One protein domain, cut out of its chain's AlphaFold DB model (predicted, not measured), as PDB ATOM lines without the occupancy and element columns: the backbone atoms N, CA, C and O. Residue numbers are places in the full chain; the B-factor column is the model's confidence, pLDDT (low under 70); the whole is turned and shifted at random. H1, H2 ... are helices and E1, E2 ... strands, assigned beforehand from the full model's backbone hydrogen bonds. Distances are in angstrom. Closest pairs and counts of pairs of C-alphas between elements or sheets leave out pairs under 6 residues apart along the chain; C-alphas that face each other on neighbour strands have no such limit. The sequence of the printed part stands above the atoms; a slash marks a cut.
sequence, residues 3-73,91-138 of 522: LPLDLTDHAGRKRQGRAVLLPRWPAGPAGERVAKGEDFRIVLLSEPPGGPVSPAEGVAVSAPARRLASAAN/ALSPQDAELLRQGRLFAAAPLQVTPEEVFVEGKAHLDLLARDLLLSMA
ATOM      1  N   LEU A   3      -7.278 -49.456 110.594       82.81
ATOM      2  CA  LEU A   3      -7.580 -50.850 110.279       82.81
ATOM      3  C   LEU A   3      -7.735 -51.007 108.757       82.81
ATOM      4  O   LEU A   3      -8.650 -50.401 108.196       82.81
ATOM      5  N   PRO A   4      -6.888 -51.794 108.071       87.38
ATOM      6  CA  PRO A   4      -7.098 -52.112 106.661       87.38
ATOM      7  C   PRO A   4      -8.335 -53.002 106.480       87.38
ATOM      8  O   PRO A   4      -8.608 -53.874 107.305       87.38
ATOM      9  N   LEU A   5      -9.073 -52.781 105.394       88.19
ATOM     10  CA  LEU A   5     -10.261 -53.542 105.018       88.19
ATOM     11  C   LEU A   5     -10.121 -54.011 103.570       88.19
ATOM     12  O   LEU A   5      -9.994 -53.189 102.668       88.19
ATOM     13  N   ASP A   6     -10.204 -55.319 103.351       90.88
ATOM     14  CA  ASP A   6     -10.262 -55.920 102.020       90.88
ATOM     15  C   ASP A   6     -11.611 -56.621 101.851       90.88
ATOM     16  O   ASP A   6     -12.003 -57.451 102.675       90.88
ATOM     17  N   LEU A   7     -12.334 -56.301 100.780       93.38
ATOM     18  CA  LEU A   7     -13.629 -56.913 100.487       93.38
ATOM     19  C   LEU A   7     -13.851 -57.087  98.988       93.38
ATOM     20  O   LEU A   7     -13.077 -56.605  98.164       93.38
ATOM     21  N   THR A   8     -14.926 -57.776  98.626       90.06
ATOM     22  CA  THR A   8     -15.376 -57.909  97.239       90.06
ATOM     23  C   THR A   8     -16.633 -57.065  97.031       90.06
ATOM     24  O   THR A   8     -17.581 -57.194  97.806       90.06
ATOM     25  N   ASP A   9     -16.621 -56.182  96.026       88.19
ATOM     26  CA  ASP A   9     -17.772 -55.339  95.678       88.19
ATOM     27  C   ASP A   9     -18.885 -56.130  94.965       88.19
ATOM     28  O   ASP A   9     -18.745 -57.318  94.670       88.19
ATOM     29  N   HIS A  10     -20.003 -55.459  94.676       83.50
ATOM     30  CA  HIS A  10     -21.160 -56.043  93.983       83.50
ATOM     31  C   HIS A  10     -20.820 -56.607  92.588       83.50
ATOM     32  O   HIS A  10     -21.519 -57.488  92.101       83.50
ATOM     33  N   ALA A  11     -19.742 -56.130  91.957       84.00
ATOM     34  CA  ALA A  11     -19.275 -56.578  90.647       84.00
ATOM     35  C   ALA A  11     -18.221 -57.699  90.747       84.00
ATOM     36  O   ALA A  11     -17.600 -58.065  89.749       84.00
ATOM     37  N   GLY A  12     -17.968 -58.235  91.947       87.69
ATOM     38  CA  GLY A  12     -16.970 -59.281  92.159       87.69
ATOM     39  C   GLY A  12     -15.524 -58.771  92.196       87.69
ATOM     40  O   GLY A  12     -14.594 -59.582  92.232       87.69
ATOM     41  N   ARG A  13     -15.291 -57.451  92.203       90.25
ATOM     42  CA  ARG A  13     -13.941 -56.866  92.222       90.25
ATOM     43  C   ARG A  13     -13.435 -56.743  93.652       90.25
ATOM     44  O   ARG A  13     -14.172 -56.342  94.549       90.25
ATOM     45  N   LYS A  14     -12.157 -57.059  93.865       93.75
ATOM     46  CA  LYS A  14     -11.498 -56.810  95.152       93.75
ATOM     47  C   LYS A  14     -11.321 -55.307  95.356       93.75
ATOM     48  O   LYS A  14     -10.839 -54.628  94.453       93.75
ATOM     49  N   ARG A  15     -11.708 -54.827  96.534       93.69
ATOM     50  CA  ARG A  15     -11.609 -53.438  96.974       93.69
ATOM     51  C   ARG A  15     -10.799 -53.350  98.243       93.69
ATOM     52  O   ARG A  15     -10.987 -54.172  99.141       93.69
ATOM     53  N   GLN A  16      -9.949 -52.338  98.304       93.81
ATOM     54  CA  GLN A  16      -9.100 -52.062  99.451       93.81
ATOM     55  C   GLN A  16      -9.527 -50.750 100.084       93.81
ATOM     56  O   GLN A  16      -9.726 -49.751  99.405       93.81
ATOM     57  N   GLY A  17      -9.657 -50.723 101.397       93.25
ATOM     58  CA  GLY A  17     -10.022 -49.521 102.122       93.25
ATOM     59  C   GLY A  17      -9.453 -49.523 103.523       93.25
ATOM     60  O   GLY A  17      -8.671 -50.393 103.913       93.25
ATOM     61  N   ARG A  18      -9.843 -48.516 104.296       91.44
ATOM     62  CA  ARG A  18      -9.358 -48.355 105.665       91.44
ATOM     63  C   ARG A  18     -10.444 -47.817 106.576       91.44
ATOM     64  O   ARG A  18     -11.176 -46.906 106.196       91.44
ATOM     65  N   ALA A  19     -10.507 -48.335 107.796       90.06
ATOM     66  CA  ALA A  19     -11.238 -47.721 108.892       90.06
ATOM     67  C   ALA A  19     -10.284 -46.953 109.816       90.06
ATOM     68  O   ALA A  19      -9.239 -47.474 110.201       90.06
ATOM     69  N   VAL A  20     -10.642 -45.724 110.178       89.12
ATOM     70  CA  VAL A  20      -9.846 -44.853 111.049       89.12
ATOM     71  C   VAL A  20     -10.692 -44.322 112.200       89.12
ATOM     72  O   VAL A  20     -11.849 -43.954 112.014       89.12
ATOM     73  N   LEU A  21     -10.112 -44.274 113.399       87.62
ATOM     74  CA  LEU A  21     -10.731 -43.645 114.568       87.62
ATOM     75  C   LEU A  21     -10.195 -42.221 114.732       87.62
ATOM     76  O   LEU A  21      -8.992 -42.042 114.945       87.62
ATOM     77  N   LEU A  22     -11.085 -41.229 114.682       87.50
ATOM     78  CA  LEU A  22     -10.759 -39.817 114.877       87.50
ATOM     79  C   LEU A  22     -11.466 -39.247 116.112       87.50
ATOM     80  O   LEU A  22     -12.600 -39.624 116.407       87.50
ATOM     81  N   PRO A  23     -10.846 -38.300 116.837       84.88
ATOM     82  CA  PRO A  23     -11.485 -37.677 117.991       84.88
ATOM     83  C   PRO A  23     -12.682 -36.810 117.582       84.88
ATOM     84  O   PRO A  23     -13.727 -36.859 118.222       84.88
ATOM     85  N   ARG A  24     -12.544 -36.032 116.502       85.75
ATOM     86  CA  ARG A  24     -13.561 -35.115 115.966       85.75
ATOM     87  C   ARG A  24     -13.464 -35.055 114.448       85.75
ATOM     88  O   ARG A  24     -12.396 -35.302 113.892       85.75
ATOM     89  N   TRP A  25     -14.560 -34.671 113.798       88.19
ATOM     90  CA  TRP A  25     -14.536 -34.363 112.371       88.19
ATOM     91  C   TRP A  25     -13.710 -33.085 112.125       88.19
ATOM     92  O   TRP A  25     -13.959 -32.083 112.805       88.19
ATOM     93  N   PRO A  26     -12.720 -33.098 111.212       81.12
ATOM     94  CA  PRO A  26     -11.871 -31.938 110.958       81.12
ATOM     95  C   PRO A  26     -12.688 -30.722 110.502       81.12
ATOM     96  O   PRO A  26     -13.540 -30.810 109.618       81.12
ATOM     97  N   ALA A  27     -12.416 -29.568 111.116       63.50
ATOM     98  CA  ALA A  27     -13.049 -28.304 110.762       63.50
ATOM     99  C   ALA A  27     -12.375 -27.722 109.509       63.50
ATOM    100  O   ALA A  27     -11.272 -27.186 109.578       63.50
ATOM    101  N   GLY A  28     -13.027 -27.849 108.355       62.44
ATOM    102  CA  GLY A  28     -12.561 -27.267 107.099       62.44
ATOM    103  C   GLY A  28     -13.197 -27.919 105.867       62.44
ATOM    104  O   GLY A  28     -13.791 -28.990 105.972       62.44
ATOM    105  N   PRO A  29     -13.063 -27.305 104.677       54.41
ATOM    106  CA  PRO A  29     -13.627 -27.825 103.424       54.41
ATOM    107  C   PRO A  29     -12.907 -29.083 102.898       54.41
ATOM    108  O   PRO A  29     -13.356 -29.707 101.939       54.41
ATOM    109  N   ALA A  30     -11.781 -29.461 103.506       56.06
ATOM    110  CA  ALA A  30     -10.971 -30.617 103.146       56.06
ATOM    111  C   ALA A  30     -11.041 -31.687 104.243       56.06
ATOM    112  O   ALA A  30     -10.015 -32.041 104.814       56.06
ATOM    113  N   GLY A  31     -12.255 -32.160 104.556       68.56
ATOM    114  CA  GLY A  31     -12.451 -33.296 105.462       68.56
ATOM    115  C   GLY A  31     -11.668 -34.547 105.034       68.56
ATOM    116  O   GLY A  31     -10.945 -34.530 104.037       68.56
ATOM    117  N   GLU A  32     -11.818 -35.652 105.764       81.38
ATOM    118  CA  GLU A  32     -11.156 -36.910 105.394       81.38
ATOM    119  C   GLU A  32     -11.486 -37.321 103.952       81.38
ATOM    120  O   GLU A  32     -12.631 -37.212 103.505       81.38
ATOM    121  N   ARG A  33     -10.467 -37.793 103.229       84.81
ATOM    122  CA  ARG A  33     -10.560 -38.267 101.841       84.81
ATOM    123  C   ARG A  33      -9.954 -39.654 101.733       84.81
ATOM    124  O   ARG A  33      -9.086 -40.021 102.520       84.81
ATOM    125  N   VAL A  34     -10.381 -40.394 100.722       87.12
ATOM    126  CA  VAL A  34      -9.763 -41.668 100.347       87.12
ATOM    127  C   VAL A  34      -8.290 -41.427  99.980       87.12
ATOM    128  O   VAL A  34      -7.987 -40.526  99.193       87.12
ATOM    129  N   ALA A  35      -7.359 -42.171 100.587       86.62
ATOM    130  CA  ALA A  35      -5.936 -42.015 100.279       86.62
ATOM    131  C   ALA A  35      -5.561 -42.692  98.954       86.62
ATOM    132  O   ALA A  35      -6.282 -43.527  98.414       86.62
ATOM    133  N   LYS A  36      -4.383 -42.348  98.424       84.69
ATOM    134  CA  LYS A  36      -3.851 -42.968  97.207       84.69
ATOM    135  C   LYS A  36      -3.688 -44.481  97.416       84.69
ATOM    136  O   LYS A  36      -2.898 -44.891  98.262       84.69
ATOM    137  N   GLY A  37      -4.397 -45.279  96.616       84.62
ATOM    138  CA  GLY A  37      -4.407 -46.745  96.711       84.62
ATOM    139  C   GLY A  37      -5.548 -47.326  97.553       84.62
ATOM    140  O   GLY A  37      -5.624 -48.540  97.678       84.62
ATOM    141  N   GLU A  38      -6.427 -46.488  98.105       91.00
ATOM    142  CA  GLU A  38      -7.680 -46.913  98.734       91.00
ATOM    143  C   GLU A  38      -8.851 -46.689  97.755       91.00
ATOM    144  O   GLU A  38      -8.860 -45.720  96.996       91.00
ATOM    145  N   ASP A  39      -9.838 -47.581  97.774       91.31
ATOM    146  CA  ASP A  39     -11.128 -47.456  97.085       91.31
ATOM    147  C   ASP A  39     -12.185 -46.785  97.984       91.31
ATOM    148  O   ASP A  39     -13.103 -46.135  97.487       91.31
ATOM    149  N   PHE A  40     -12.079 -46.944  99.311       93.94
ATOM    150  CA  PHE A  40     -13.021 -46.381 100.284       93.94
ATOM    151  C   PHE A  40     -12.385 -46.149 101.662       93.94
ATOM    152  O   PHE A  40     -11.359 -46.741 102.013       93.94
ATOM    153  N   ARG A  41     -13.032 -45.318 102.486       94.19
ATOM    154  CA  ARG A  41     -12.620 -45.022 103.862       94.19
ATOM    155  C   ARG A  41     -13.814 -44.954 104.811       94.19
ATOM    156  O   ARG A  41     -14.826 -44.331 104.510       94.19
ATOM    157  N   ILE A  42     -13.671 -45.553 105.991       93.81
ATOM    158  CA  ILE A  42     -14.639 -45.455 107.088       93.81
ATOM    159  C   ILE A  42     -14.006 -44.667 108.231       93.81
ATOM    160  O   ILE A  42     -12.916 -44.987 108.690       93.81
ATOM    161  N   VAL A  43     -14.690 -43.641 108.717       92.38
ATOM    162  CA  VAL A  43     -14.242 -42.807 109.831       92.38
ATOM    163  C   VAL A  43     -15.174 -43.034 111.009       92.38
ATOM    164  O   VAL A  43     -16.359 -42.731 110.935       92.38
ATOM    165  N   LEU A  44     -14.642 -43.537 112.114       92.25
ATOM    166  CA  LEU A  44     -15.354 -43.617 113.383       92.25
ATOM    167  C   LEU A  44     -14.977 -42.389 114.210       92.25
ATOM    168  O   LEU A  44     -13.792 -42.129 114.426       92.25
ATOM    169  N   LEU A  45     -15.960 -41.611 114.655       91.69
ATOM    170  CA  LEU A  45     -15.711 -40.481 115.545       91.69
ATOM    171  C   LEU A  45     -15.764 -40.928 117.003       91.69
ATOM    172  O   LEU A  45     -16.606 -41.726 117.401       91.69
ATOM    173  N   SER A  46     -14.877 -40.373 117.819       89.12
ATOM    174  CA  SER A  46     -14.880 -40.605 119.268       89.12
ATOM    175  C   SER A  46     -15.795 -39.628 120.008       89.12
ATOM    176  O   SER A  46     -16.184 -39.872 121.149       89.12
ATOM    177  N   GLU A  47     -16.144 -38.514 119.366       90.44
ATOM    178  CA  GLU A  47     -17.050 -37.496 119.883       90.44
ATOM    179  C   GLU A  47     -18.143 -37.174 118.861       90.44
ATOM    180  O   GLU A  47     -17.875 -37.184 117.654       90.44
ATOM    181  N   PRO A  48     -19.365 -36.844 119.317       89.12
ATOM    182  CA  PRO A  48     -20.398 -36.347 118.423       89.12
ATOM    183  C   PRO A  48     -19.925 -35.053 117.736       89.12
ATOM    184  O   PRO A  48     -19.297 -34.204 118.379       89.12
ATOM    185  N   PRO A  49     -20.206 -34.872 116.435       89.00
ATOM    186  CA  PRO A  49     -19.788 -33.688 115.701       89.00
ATOM    187  C   PRO A  49     -20.490 -32.440 116.247       89.00
ATOM    188  O   PRO A  49     -21.706 -32.418 116.420       89.00
ATOM    189  N   GLY A  50     -19.722 -31.372 116.477       81.00
ATOM    190  CA  GLY A  50     -20.252 -30.070 116.906       81.00
ATOM    191  C   GLY A  50     -20.850 -29.217 115.776       81.00
ATOM    192  O   GLY A  50     -21.233 -28.079 116.025       81.00
ATOM    193  N   GLY A  51     -20.898 -29.730 114.541       82.81
ATOM    194  CA  GLY A  51     -21.327 -29.012 113.336       82.81
ATOM    195  C   GLY A  51     -21.685 -29.963 112.180       82.81
ATOM    196  O   GLY A  51     -21.699 -31.180 112.380       82.81
ATOM    197  N   PRO A  52     -21.999 -29.440 110.977       84.44
ATOM    198  CA  PRO A  52     -22.396 -30.264 109.838       84.44
ATOM    199  C   PRO A  52     -21.255 -31.181 109.381       84.44
ATOM    200  O   PRO A  52     -20.110 -30.752 109.245       84.44
ATOM    201  N   VAL A  53     -21.589 -32.442 109.108       87.12
ATOM    202  CA  VAL A  53     -20.663 -33.441 108.565       87.12
ATOM    203  C   VAL A  53     -21.005 -33.652 107.096       87.12
ATOM    204  O   VAL A  53     -22.103 -34.098 106.769       87.12
ATOM    205  N   SER A  54     -20.066 -33.321 106.213       87.69
ATOM    206  CA  SER A  54     -20.178 -33.543 104.769       87.69
ATOM    207  C   SER A  54     -18.934 -34.307 104.310       87.69
ATOM    208  O   SER A  54     -17.886 -33.699 104.085       87.69
ATOM    209  N   PRO A  55     -18.996 -35.649 104.292       89.44
ATOM    210  CA  PRO A  55     -17.870 -36.483 103.884       89.44
ATOM    211  C   PRO A  55     -17.591 -36.344 102.387       89.44
ATOM    212  O   PRO A  55     -18.508 -36.102 101.600       89.44
ATOM    213  N   ALA A  56     -16.332 -36.530 101.991       88.56
ATOM    214  CA  ALA A  56     -15.975 -36.655 100.584       88.56
ATOM    215  C   ALA A  56     -16.534 -37.958  99.979       88.56
ATOM    216  O   ALA A  56     -16.929 -38.884 100.692       88.56
ATOM    217  N   GLU A  57     -16.543 -38.045  98.652       88.06
ATOM    218  CA  GLU A  57     -16.869 -39.283  97.945       88.06
ATOM    219  C   GLU A  57     -15.925 -40.423  98.369       88.06
ATOM    220  O   GLU A  57     -14.737 -40.200  98.620       88.06
ATOM    221  N   GLY A  58     -16.463 -41.636  98.517       91.06
ATOM    222  CA  GLY A  58     -15.709 -42.779  99.041       91.06
ATOM    223  C   GLY A  58     -15.484 -42.775 100.550       91.06
ATOM    224  O   GLY A  58     -14.796 -43.665 101.046       91.06
ATOM    225  N   VAL A  59     -16.065 -41.827 101.297       93.56
ATOM    226  CA  VAL A  59     -15.928 -41.752 102.759       93.56
ATOM    227  C   VAL A  59     -17.278 -41.903 103.460       93.56
ATOM    228  O   VAL A  59     -18.211 -41.142 103.204       93.56
ATOM    229  N   ALA A  60     -17.356 -42.849 104.397       94.81
ATOM    230  CA  ALA A  60     -18.450 -42.958 105.361       94.81
ATOM    231  C   ALA A  60     -17.969 -42.553 106.757       94.81
ATOM    232  O   ALA A  60     -16.884 -42.938 107.184       94.81
ATOM    233  N   VAL A  61     -18.782 -41.797 107.489       94.31
ATOM    234  CA  VAL A  61     -18.488 -41.335 108.848       94.31
ATOM    235  C   VAL A  61     -19.551 -41.867 109.792       94.31
ATOM    236  O   VAL A  61     -20.732 -41.595 109.598       94.31
ATOM    237  N   SER A  62     -19.139 -42.581 110.833       94.56
ATOM    238  CA  SER A  62     -19.997 -42.971 111.946       94.56
ATOM    239  C   SER A  62     -19.724 -42.066 113.140       94.56
ATOM    240  O   SER A  62     -18.608 -42.021 113.661       94.56
ATOM    241  N   ALA A  63     -20.741 -41.316 113.551       94.25
ATOM    242  CA  ALA A  63     -20.690 -40.460 114.724       94.25
ATOM    243  C   ALA A  63     -21.490 -41.077 115.873       94.25
ATOM    244  O   ALA A  63     -22.655 -41.414 115.661       94.25
ATOM    245  N   PRO A  64     -20.935 -41.165 117.089       93.88
ATOM    246  CA  PRO A  64     -21.642 -41.726 118.227       93.88
ATOM    247  C   PRO A  64     -22.658 -40.733 118.797       93.88
ATOM    248  O   PRO A  64     -22.521 -39.517 118.642       93.88
ATOM    249  N   ALA A  65     -23.661 -41.238 119.518       91.75
ATOM    250  CA  ALA A  65     -24.649 -40.406 120.208       91.75
ATOM    251  C   ALA A  65     -24.027 -39.543 121.321       91.75
ATOM    252  O   ALA A  65     -24.515 -38.456 121.638       91.75
ATOM    253  N   ARG A  66     -22.951 -40.041 121.942       90.75
ATOM    254  CA  ARG A  66     -22.188 -39.385 123.015       90.75
ATOM    255  C   ARG A  66     -20.707 -39.731 122.885       90.75
ATOM    256  O   ARG A  66     -20.345 -40.632 122.139       90.75
ATOM    257  N   ARG A  67     -19.849 -39.013 123.615       89.44
ATOM    258  CA  ARG A  67     -18.405 -39.289 123.652       89.44
ATOM    259  C   ARG A  67     -18.145 -40.741 124.085       89.44
ATOM    260  O   ARG A  67     -18.694 -41.174 125.096       89.44
ATOM    261  N   LEU A  68     -17.295 -41.439 123.334       86.69
ATOM    262  CA  LEU A  68     -16.869 -42.811 123.614       86.69
ATOM    263  C   LEU A  68     -15.996 -42.872 124.879       86.69
ATOM    264  O   LEU A  68     -15.179 -41.981 125.123       86.69
ATOM    265  N   ALA A  69     -16.141 -43.929 125.674       76.50
ATOM    266  CA  ALA A  69     -15.373 -44.139 126.901       76.50
ATOM    267  C   ALA A  69     -13.898 -44.460 126.604       76.50
ATOM    268  O   ALA A  69     -13.002 -43.988 127.307       76.50
ATOM    269  N   SER A  70     -13.626 -45.180 125.511       65.56
ATOM    270  CA  SER A  70     -12.265 -45.457 125.017       65.56
ATOM    271  C   SER A  70     -11.468 -44.196 124.651       65.56
ATOM    272  O   SER A  70     -10.241 -44.194 124.758       65.56
ATOM    273  N   ALA A  71     -12.139 -43.085 124.326       54.84
ATOM    274  CA  ALA A  71     -11.489 -41.794 124.085       54.84
ATOM    275  C   ALA A  71     -10.800 -41.229 125.342       54.84
ATOM    276  O   ALA A  71      -9.828 -40.484 125.233       54.84
ATOM    277  N   ALA A  72     -11.284 -41.594 126.537       45.44
ATOM    278  CA  ALA A  72     -10.700 -41.173 127.809       45.44
ATOM    279  C   ALA A  72      -9.458 -41.999 128.202       45.44
ATOM    280  O   ALA A  72      -8.577 -41.479 128.887       45.44
ATOM    281  N   ASN A  73      -9.351 -43.252 127.739       42.88
ATOM    282  CA  ASN A  73      -8.233 -44.154 128.058       42.88
ATOM    283  C   ASN A  73      -7.088 -44.106 127.031       42.88
ATOM    284  O   ASN A  73      -5.936 -44.312 127.406       42.88
ATOM    285  N   ALA A  91     -10.765 -52.520 118.147       64.81
ATOM    286  CA  ALA A  91     -11.399 -53.103 119.327       64.81
ATOM    287  C   ALA A  91     -12.290 -52.064 120.024       64.81
ATOM    288  O   ALA A  91     -11.826 -51.257 120.827       64.81
ATOM    289  N   LEU A  92     -13.577 -52.061 119.682       75.50
ATOM    290  CA  LEU A  92     -14.587 -51.250 120.352       75.50
ATOM    291  C   LEU A  92     -15.088 -51.994 121.589       75.50
ATOM    292  O   LEU A  92     -15.385 -53.187 121.530       75.50
ATOM    293  N   SER A  93     -15.201 -51.288 122.716       84.38
ATOM    294  CA  SER A  93     -15.902 -51.842 123.873       84.38
ATOM    295  C   SER A  93     -17.393 -52.022 123.535       84.38
ATOM    296  O   SER A  93     -17.925 -51.250 122.731       84.38
ATOM    297  N   PRO A  94     -18.113 -52.973 124.160       84.06
ATOM    298  CA  PRO A  94     -19.555 -53.127 123.938       84.06
ATOM    299  C   PRO A  94     -20.339 -51.832 124.189       84.06
ATOM    300  O   PRO A  94     -21.312 -51.545 123.499       84.06
ATOM    301  N   GLN A  95     -19.877 -51.016 125.144       86.19
ATOM    302  CA  GLN A  95     -20.461 -49.714 125.452       86.19
ATOM    303  C   GLN A  95     -20.203 -48.679 124.346       86.19
ATOM    304  O   GLN A  95     -21.106 -47.921 124.003       86.19
ATOM    305  N   ASP A  96     -19.003 -48.655 123.759       88.81
ATOM    306  CA  ASP A  96     -18.685 -47.748 122.650       88.81
ATOM    307  C   ASP A  96     -19.417 -48.140 121.362       88.81
ATOM    308  O   ASP A  96     -19.918 -47.273 120.646       88.81
ATOM    309  N   ALA A  97     -19.530 -49.443 121.093       87.25
ATOM    310  CA  ALA A  97     -20.325 -49.961 119.986       87.25
ATOM    311  C   ALA A  97     -21.809 -49.586 120.139       87.25
ATOM    312  O   ALA A  97     -22.418 -49.141 119.172       87.25
ATOM    313  N   GLU A  98     -22.372 -49.663 121.349       89.56
ATOM    314  CA  GLU A  98     -23.746 -49.224 121.629       89.56
ATOM    315  C   GLU A  98     -23.936 -47.710 121.420       89.56
ATOM    316  O   GLU A  98     -24.956 -47.270 120.891       89.56
ATOM    317  N   LEU A  99     -22.942 -46.888 121.774       91.31
ATOM    318  CA  LEU A  99     -22.987 -45.444 121.516       91.31
ATOM    319  C   LEU A  99     -22.919 -45.105 120.021       91.31
ATOM    320  O   LEU A  99     -23.550 -44.134 119.594       91.31
ATOM    321  N   LEU A 100     -22.176 -45.882 119.230       91.44
ATOM    322  CA  LEU A 100     -22.154 -45.774 117.768       91.44
ATOM    323  C   LEU A 100     -23.462 -46.284 117.146       91.44
ATOM    324  O   LEU A 100     -23.977 -45.649 116.228       91.44
ATOM    325  N   ARG A 101     -24.049 -47.350 117.707       93.12
ATOM    326  CA  ARG A 101     -25.359 -47.906 117.332       93.12
ATOM    327  C   ARG A 101     -26.500 -46.902 117.480       93.12
ATOM    328  O   ARG A 101     -27.400 -46.870 116.660       93.12
ATOM    329  N   GLN A 102     -26.458 -46.068 118.516       92.88
ATOM    330  CA  GLN A 102     -27.430 -44.986 118.743       92.88
ATOM    331  C   GLN A 102     -27.080 -43.695 117.979       92.88
ATOM    332  O   GLN A 102     -27.743 -42.664 118.132       92.88
ATOM    333  N   GLY A 103     -25.973 -43.721 117.239       93.19
ATOM    334  CA  GLY A 103     -25.372 -42.586 116.567       93.19
ATOM    335  C   GLY A 103     -25.981 -42.281 115.200       93.19
ATOM    336  O   GLY A 103     -27.172 -42.454 114.957       93.19
ATOM    337  N   ARG A 104     -25.152 -41.761 114.291       94.50
ATOM    338  CA  ARG A 104     -25.537 -41.434 112.910       94.50
ATOM    339  C   ARG A 104     -24.440 -41.813 111.928       94.50
ATOM    340  O   ARG A 104     -23.256 -41.694 112.241       94.50
ATOM    341  N   LEU A 105     -24.851 -42.201 110.725       95.25
ATOM    342  CA  LEU A 105     -23.964 -42.392 109.583       95.25
ATOM    343  C   LEU A 105     -24.074 -41.200 108.629       95.25
ATOM    344  O   LEU A 105     -25.165 -40.684 108.386       95.25
ATOM    345  N   PHE A 106     -22.943 -40.781 108.075       93.56
ATOM    346  CA  PHE A 106     -22.851 -39.738 107.061       93.56
ATOM    347  C   PHE A 106     -22.032 -40.253 105.883       93.56
ATOM    348  O   PHE A 106     -20.987 -40.865 106.081       93.56
ATOM    349  N   ALA A 107     -22.465 -39.954 104.665       92.25
ATOM    350  CA  ALA A 107     -21.714 -40.198 103.439       92.25
ATOM    351  C   ALA A 107     -22.193 -39.224 102.353       92.25
ATOM    352  O   ALA A 107     -23.270 -38.636 102.477       92.25
ATOM    353  N   ALA A 108     -21.396 -39.048 101.298       88.12
ATOM    354  CA  ALA A 108     -21.782 -38.223 100.151       88.12
ATOM    355  C   ALA A 108     -22.987 -38.814  99.391       88.12
ATOM    356  O   ALA A 108     -23.893 -38.085  98.991       88.12
ATOM    357  N   ALA A 109     -23.012 -40.140  99.229       85.25
ATOM    358  CA  ALA A 109     -24.147 -40.879  98.686       85.25
ATOM    359  C   ALA A 109     -25.006 -41.442  99.834       85.25
ATOM    360  O   ALA A 109     -24.451 -41.853 100.855       85.25
ATOM    361  N   PRO A 110     -26.344 -41.479  99.698       86.12
ATOM    362  CA  PRO A 110     -27.215 -41.991 100.751       86.12
ATOM    363  C   PRO A 110     -26.923 -43.473 101.019       86.12
ATOM    364  O   PRO A 110     -26.918 -44.290 100.095       86.12
ATOM    365  N   LEU A 111     -26.681 -43.801 102.285       90.94
ATOM    366  CA  LEU A 111     -26.528 -45.172 102.770       90.94
ATOM    367  C   LEU A 111     -27.908 -45.769 103.060       90.94
ATOM    368  O   LEU A 111     -28.824 -45.045 103.460       90.94
ATOM    369  N   GLN A 112     -28.062 -47.071 102.838       89.81
ATOM    370  CA  GLN A 112     -29.248 -47.817 103.269       89.81
ATOM    371  C   GLN A 112     -29.035 -48.523 104.598       89.81
ATOM    372  O   GLN A 112     -30.015 -48.719 105.312       89.81
ATOM    373  N   VAL A 113     -27.787 -48.860 104.933       93.38
ATOM    374  CA  VAL A 113     -27.498 -49.470 106.228       93.38
ATOM    375  C   VAL A 113     -27.667 -48.450 107.343       93.38
ATOM    376  O   VAL A 113     -27.280 -47.282 107.200       93.38
ATOM    377  N   THR A 114     -28.227 -48.881 108.466       94.75
ATOM    378  CA  THR A 114     -28.377 -48.024 109.645       94.75
ATOM    379  C   THR A 114     -27.248 -48.262 110.653       94.75
ATOM    380  O   THR A 114     -26.589 -49.306 110.625       94.75
ATOM    381  N   PRO A 115     -26.986 -47.316 111.578       93.31
ATOM    382  CA  PRO A 115     -26.067 -47.569 112.683       93.31
ATOM    383  C   PRO A 115     -26.411 -48.849 113.470       93.31
ATOM    384  O   PRO A 115     -25.507 -49.560 113.902       93.31
ATOM    385  N   GLU A 116     -27.696 -49.178 113.619       92.94
ATOM    386  CA  GLU A 116     -28.166 -50.384 114.303       92.94
ATOM    387  C   GLU A 116     -27.729 -51.681 113.625       92.94
ATOM    388  O   GLU A 116     -27.432 -52.649 114.317       92.94
ATOM    389  N   GLU A 117     -27.658 -51.695 112.296       92.12
ATOM    390  CA  GLU A 117     -27.214 -52.849 111.510       92.12
ATOM    391  C   GLU A 117     -25.686 -52.955 111.459       92.12
ATOM    392  O   GLU A 117     -25.128 -54.052 111.434       92.12
ATOM    393  N   VAL A 118     -24.993 -51.813 111.468       91.94
ATOM    394  CA  VAL A 118     -23.524 -51.771 111.461       91.94
ATOM    395  C   VAL A 118     -22.950 -52.154 112.828       91.94
ATOM    396  O   VAL A 118     -21.892 -52.779 112.885       91.94
ATOM    397  N   PHE A 119     -23.624 -51.812 113.930       91.50
ATOM    398  CA  PHE A 119     -23.139 -52.053 115.291       91.50
ATOM    399  C   PHE A 119     -24.082 -52.986 116.065       91.50
ATOM    400  O   PHE A 119     -24.969 -52.533 116.785       91.50
ATOM    401  N   VAL A 120     -23.873 -54.301 115.953       87.12
ATOM    402  CA  VAL A 120     -24.741 -55.333 116.553       87.12
ATOM    403  C   VAL A 120     -23.992 -56.079 117.656       87.12
ATOM    404  O   VAL A 120     -22.852 -56.495 117.469       87.12
ATOM    405  N   GLU A 121     -24.626 -56.244 118.824       80.38
ATOM    406  CA  GLU A 121     -24.105 -57.049 119.950       80.38
ATOM    407  C   GLU A 121     -22.660 -56.702 120.371       80.38
ATOM    408  O   GLU A 121     -21.863 -57.565 120.740       80.38
ATOM    409  N   GLY A 122     -22.293 -55.420 120.303       74.69
ATOM    410  CA  GLY A 122     -20.951 -54.960 120.664       74.69
ATOM    411  C   GLY A 122     -19.881 -55.160 119.582       74.69
ATOM    412  O   GLY A 122     -18.705 -54.923 119.854       74.69
ATOM    413  N   LYS A 123     -20.255 -55.576 118.364       81.25
ATOM    414  CA  LYS A 123     -19.356 -55.744 117.210       81.25
ATOM    415  C   LYS A 123     -19.632 -54.691 116.139       81.25
ATOM    416  O   LYS A 123     -20.769 -54.267 115.966       81.25
ATOM    417  N   ALA A 124     -18.594 -54.299 115.401       86.69
ATOM    418  CA  ALA A 124     -18.708 -53.396 114.257       86.69
ATOM    419  C   ALA A 124     -18.555 -54.159 112.934       86.69
ATOM    420  O   ALA A 124     -17.468 -54.631 112.600       86.69
ATOM    421  N   HIS A 125     -19.637 -54.232 112.164       90.44
ATOM    422  CA  HIS A 125     -19.705 -54.797 110.817       90.44
ATOM    423  C   HIS A 125     -19.276 -53.750 109.780       90.44
ATOM    424  O   HIS A 125     -20.061 -53.258 108.968       90.44
ATOM    425  N   LEU A 126     -18.007 -53.342 109.843       91.31
ATOM    426  CA  LEU A 126     -17.463 -52.309 108.952       91.31
ATOM    427  C   LEU A 126     -17.409 -52.765 107.487       91.31
ATOM    428  O   LEU A 126     -17.433 -51.936 106.584       91.31
ATOM    429  N   ASP A 127     -17.371 -54.072 107.247       90.50
ATOM    430  CA  ASP A 127     -17.492 -54.678 105.925       90.50
ATOM    431  C   ASP A 127     -18.882 -54.456 105.313       90.50
ATOM    432  O   ASP A 127     -18.976 -54.144 104.125       90.50
ATOM    433  N   LEU A 128     -19.948 -54.544 106.117       92.00
ATOM    434  CA  LEU A 128     -21.315 -54.234 105.692       92.00
ATOM    435  C   LEU A 128     -21.439 -52.758 105.290       92.00
ATOM    436  O   LEU A 128     -21.913 -52.455 104.196       92.00
ATOM    437  N   LEU A 129     -20.934 -51.848 106.132       93.94
ATOM    438  CA  LEU A 129     -20.914 -50.411 105.838       93.94
ATOM    439  C   LEU A 129     -20.097 -50.086 104.580       93.94
ATOM    440  O   LEU A 129     -20.513 -49.274 103.757       93.94
ATOM    441  N   ALA A 130     -18.942 -50.731 104.411       93.69
ATOM    442  CA  ALA A 130     -18.097 -50.537 103.240       93.69
ATOM    443  C   ALA A 130     -18.769 -51.028 101.949       93.69
ATOM    444  O   ALA A 130     -18.714 -50.340 100.929       93.69
ATOM    445  N   ARG A 131     -19.434 -52.192 101.984       93.06
ATOM    446  CA  ARG A 131     -20.195 -52.719 100.840       93.06
ATOM    447  C   ARG A 131     -21.345 -51.793 100.456       93.06
ATOM    448  O   ARG A 131     -21.482 -51.490  99.271       93.06
ATOM    449  N   ASP A 132     -22.123 -51.313 101.429       93.94
ATOM    450  CA  ASP A 132     -23.227 -50.384 101.153       93.94
ATOM    451  C   ASP A 132     -22.721 -49.050 100.592       93.94
ATOM    452  O   ASP A 132     -23.266 -48.566  99.602       93.94
ATOM    453  N   LEU A 133     -21.625 -48.506 101.134       94.38
ATOM    454  CA  LEU A 133     -20.984 -47.295 100.616       94.38
ATOM    455  C   LEU A 133     -20.562 -47.454  99.148       94.38
ATOM    456  O   LEU A 133     -20.897 -46.609  98.317       94.38
ATOM    457  N   LEU A 134     -19.860 -48.539  98.816       94.06
ATOM    458  CA  LEU A 134     -19.400 -48.812  97.452       94.06
ATOM    459  C   LEU A 134     -20.568 -49.013  96.482       94.06
ATOM    460  O   LEU A 134     -20.539 -48.504  95.360       94.06
ATOM    461  N   LEU A 135     -21.621 -49.713  96.913       93.25
ATOM    462  CA  LEU A 135     -22.850 -49.829  96.135       93.25
ATOM    463  C   LEU A 135     -23.538 -48.463  95.983       93.25
ATOM    464  O   LEU A 135     -24.104 -48.177  94.932       93.25
ATOM    465  N   SER A 136     -23.522 -47.603  97.008       92.19
ATOM    466  CA  SER A 136     -24.168 -46.276  96.974       92.19
ATOM    467  C   SER A 136     -23.481 -45.369  95.980       92.19
ATOM    468  O   SER A 136     -24.160 -44.681  95.222       92.19
ATOM    469  N   MET A 137     -22.153 -45.421  95.934       91.94
ATOM    470  CA  MET A 137     -21.359 -44.713  94.938       91.94
ATOM    471  C   MET A 137     -21.689 -45.193  93.526       91.94
ATOM    472  O   MET A 137     -22.105 -44.389  92.700       91.94
ATOM    473  N   ALA A 138     -21.603 -46.503  93.272       92.50
ATOM    474  CA  ALA A 138     -21.850 -47.057  91.940       92.50
ATOM    475  C   ALA A 138     -23.270 -46.752  91.427       92.50
ATOM    476  O   ALA A 138     -23.456 -46.346  90.283       92.50
TER     477      ALA A 138
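AT A GLANCE: This is residues 3 to 73 and 91 to 138 of the 522 residues of an uncharacterized protein of Dehalococcoidia bacterium (UniProt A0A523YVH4). A twisted sheet of five strands, E1 to E5, curls round one helix, H4, which packs in the hollow of one face, so that sheet and helix make two layers. The short helices H2 and H3 sit side on to this core and only graze the sheet, H1 lies far out beside the cut, and two long links, residues 23 to 39 and 46 to 58, loop over the side of the sheet away from H4. The 119 printed residues hold, in order, E1 E2 E3 E4 H1 H2 E5 H3 H4; the sheet runs E1 E2 E3 E4 E5 and is mixed. The class is mixed, helices and strands, with 59 residues, under half, in named elements. The whole is compact, with a radius of gyration of the C-alphas of 13.4 A, and rounded, spanning 39 by 34 by 24 A.

IN THESE COORDINATES: E2, residues 14 to 22, is the longest strand, 26.0 A from first to last C-alpha. E1, residues 3 to 8, starts with C-alpha 3 at (-7.580, -50.850, 110.279) and measures 16.8 A. E3 is residues 40 to 45, 16.6 A; E4 is residues 59 to 63, 12.9 A; E5 is residues 104 to 107, 10.3 A. H4, residues 126 to 138, is 18.3 A long and ends with C-alpha 138 at (-21.850, -47.057, 91.940). H2 is residues 94 to 101, 10.2 A; H1, residues 70 to 73, and H3, residues 115 to 118, have four residues each.

HOW THE PARTS SIT: E1 and E2 form a hairpin, antiparallel at 150 degrees, with N 5 and O 17 at 2.8 A. E2 and E3 are parallel at 20 degrees, with N 20 and O 42 at 2.8 A. E3 and E4 are parallel at 16 degrees, with N 43 and O 60 at 2.8 A. E4 and E5 are antiparallel at 165 degrees, with N 61 and O 106 at 2.8 A. H4 is on the sheet; its closest C-alphas to E4 are those of Leu 133 and Ala 60, 6.9 A apart. H3 only just touches H4, with 3 pairs of C-alphas within 8 A, the closest Val 118 and Leu 129 at 6.3 A, and H4 uses residues 126 to 129 alone. H2 touches H3, with C-alphas of Arg 101 and Pro 115 closest at 4.7 A. H1 is not on the sheet and is close to H2 but not clearly touching, C-alphas 70 and 96 being 7.2 A apart. In H2 and H4 every O i to N i+4 pair is within hydrogen-bond range; H1 and H3 are too short for one.

THE WHOLE: The C-alphas farthest apart, of Ala 11 and Ala 72, are 41.1 A apart. Residues 74 to 90 are not printed, and C-alphas 73 and 91 are 12.9 A apart across the cut. The links E2 to E3 and E3 to E4 are long. Mean pLDDT of the printed part is 86.8; residues 27 to 31, 70 to 73 and 91 are under 70.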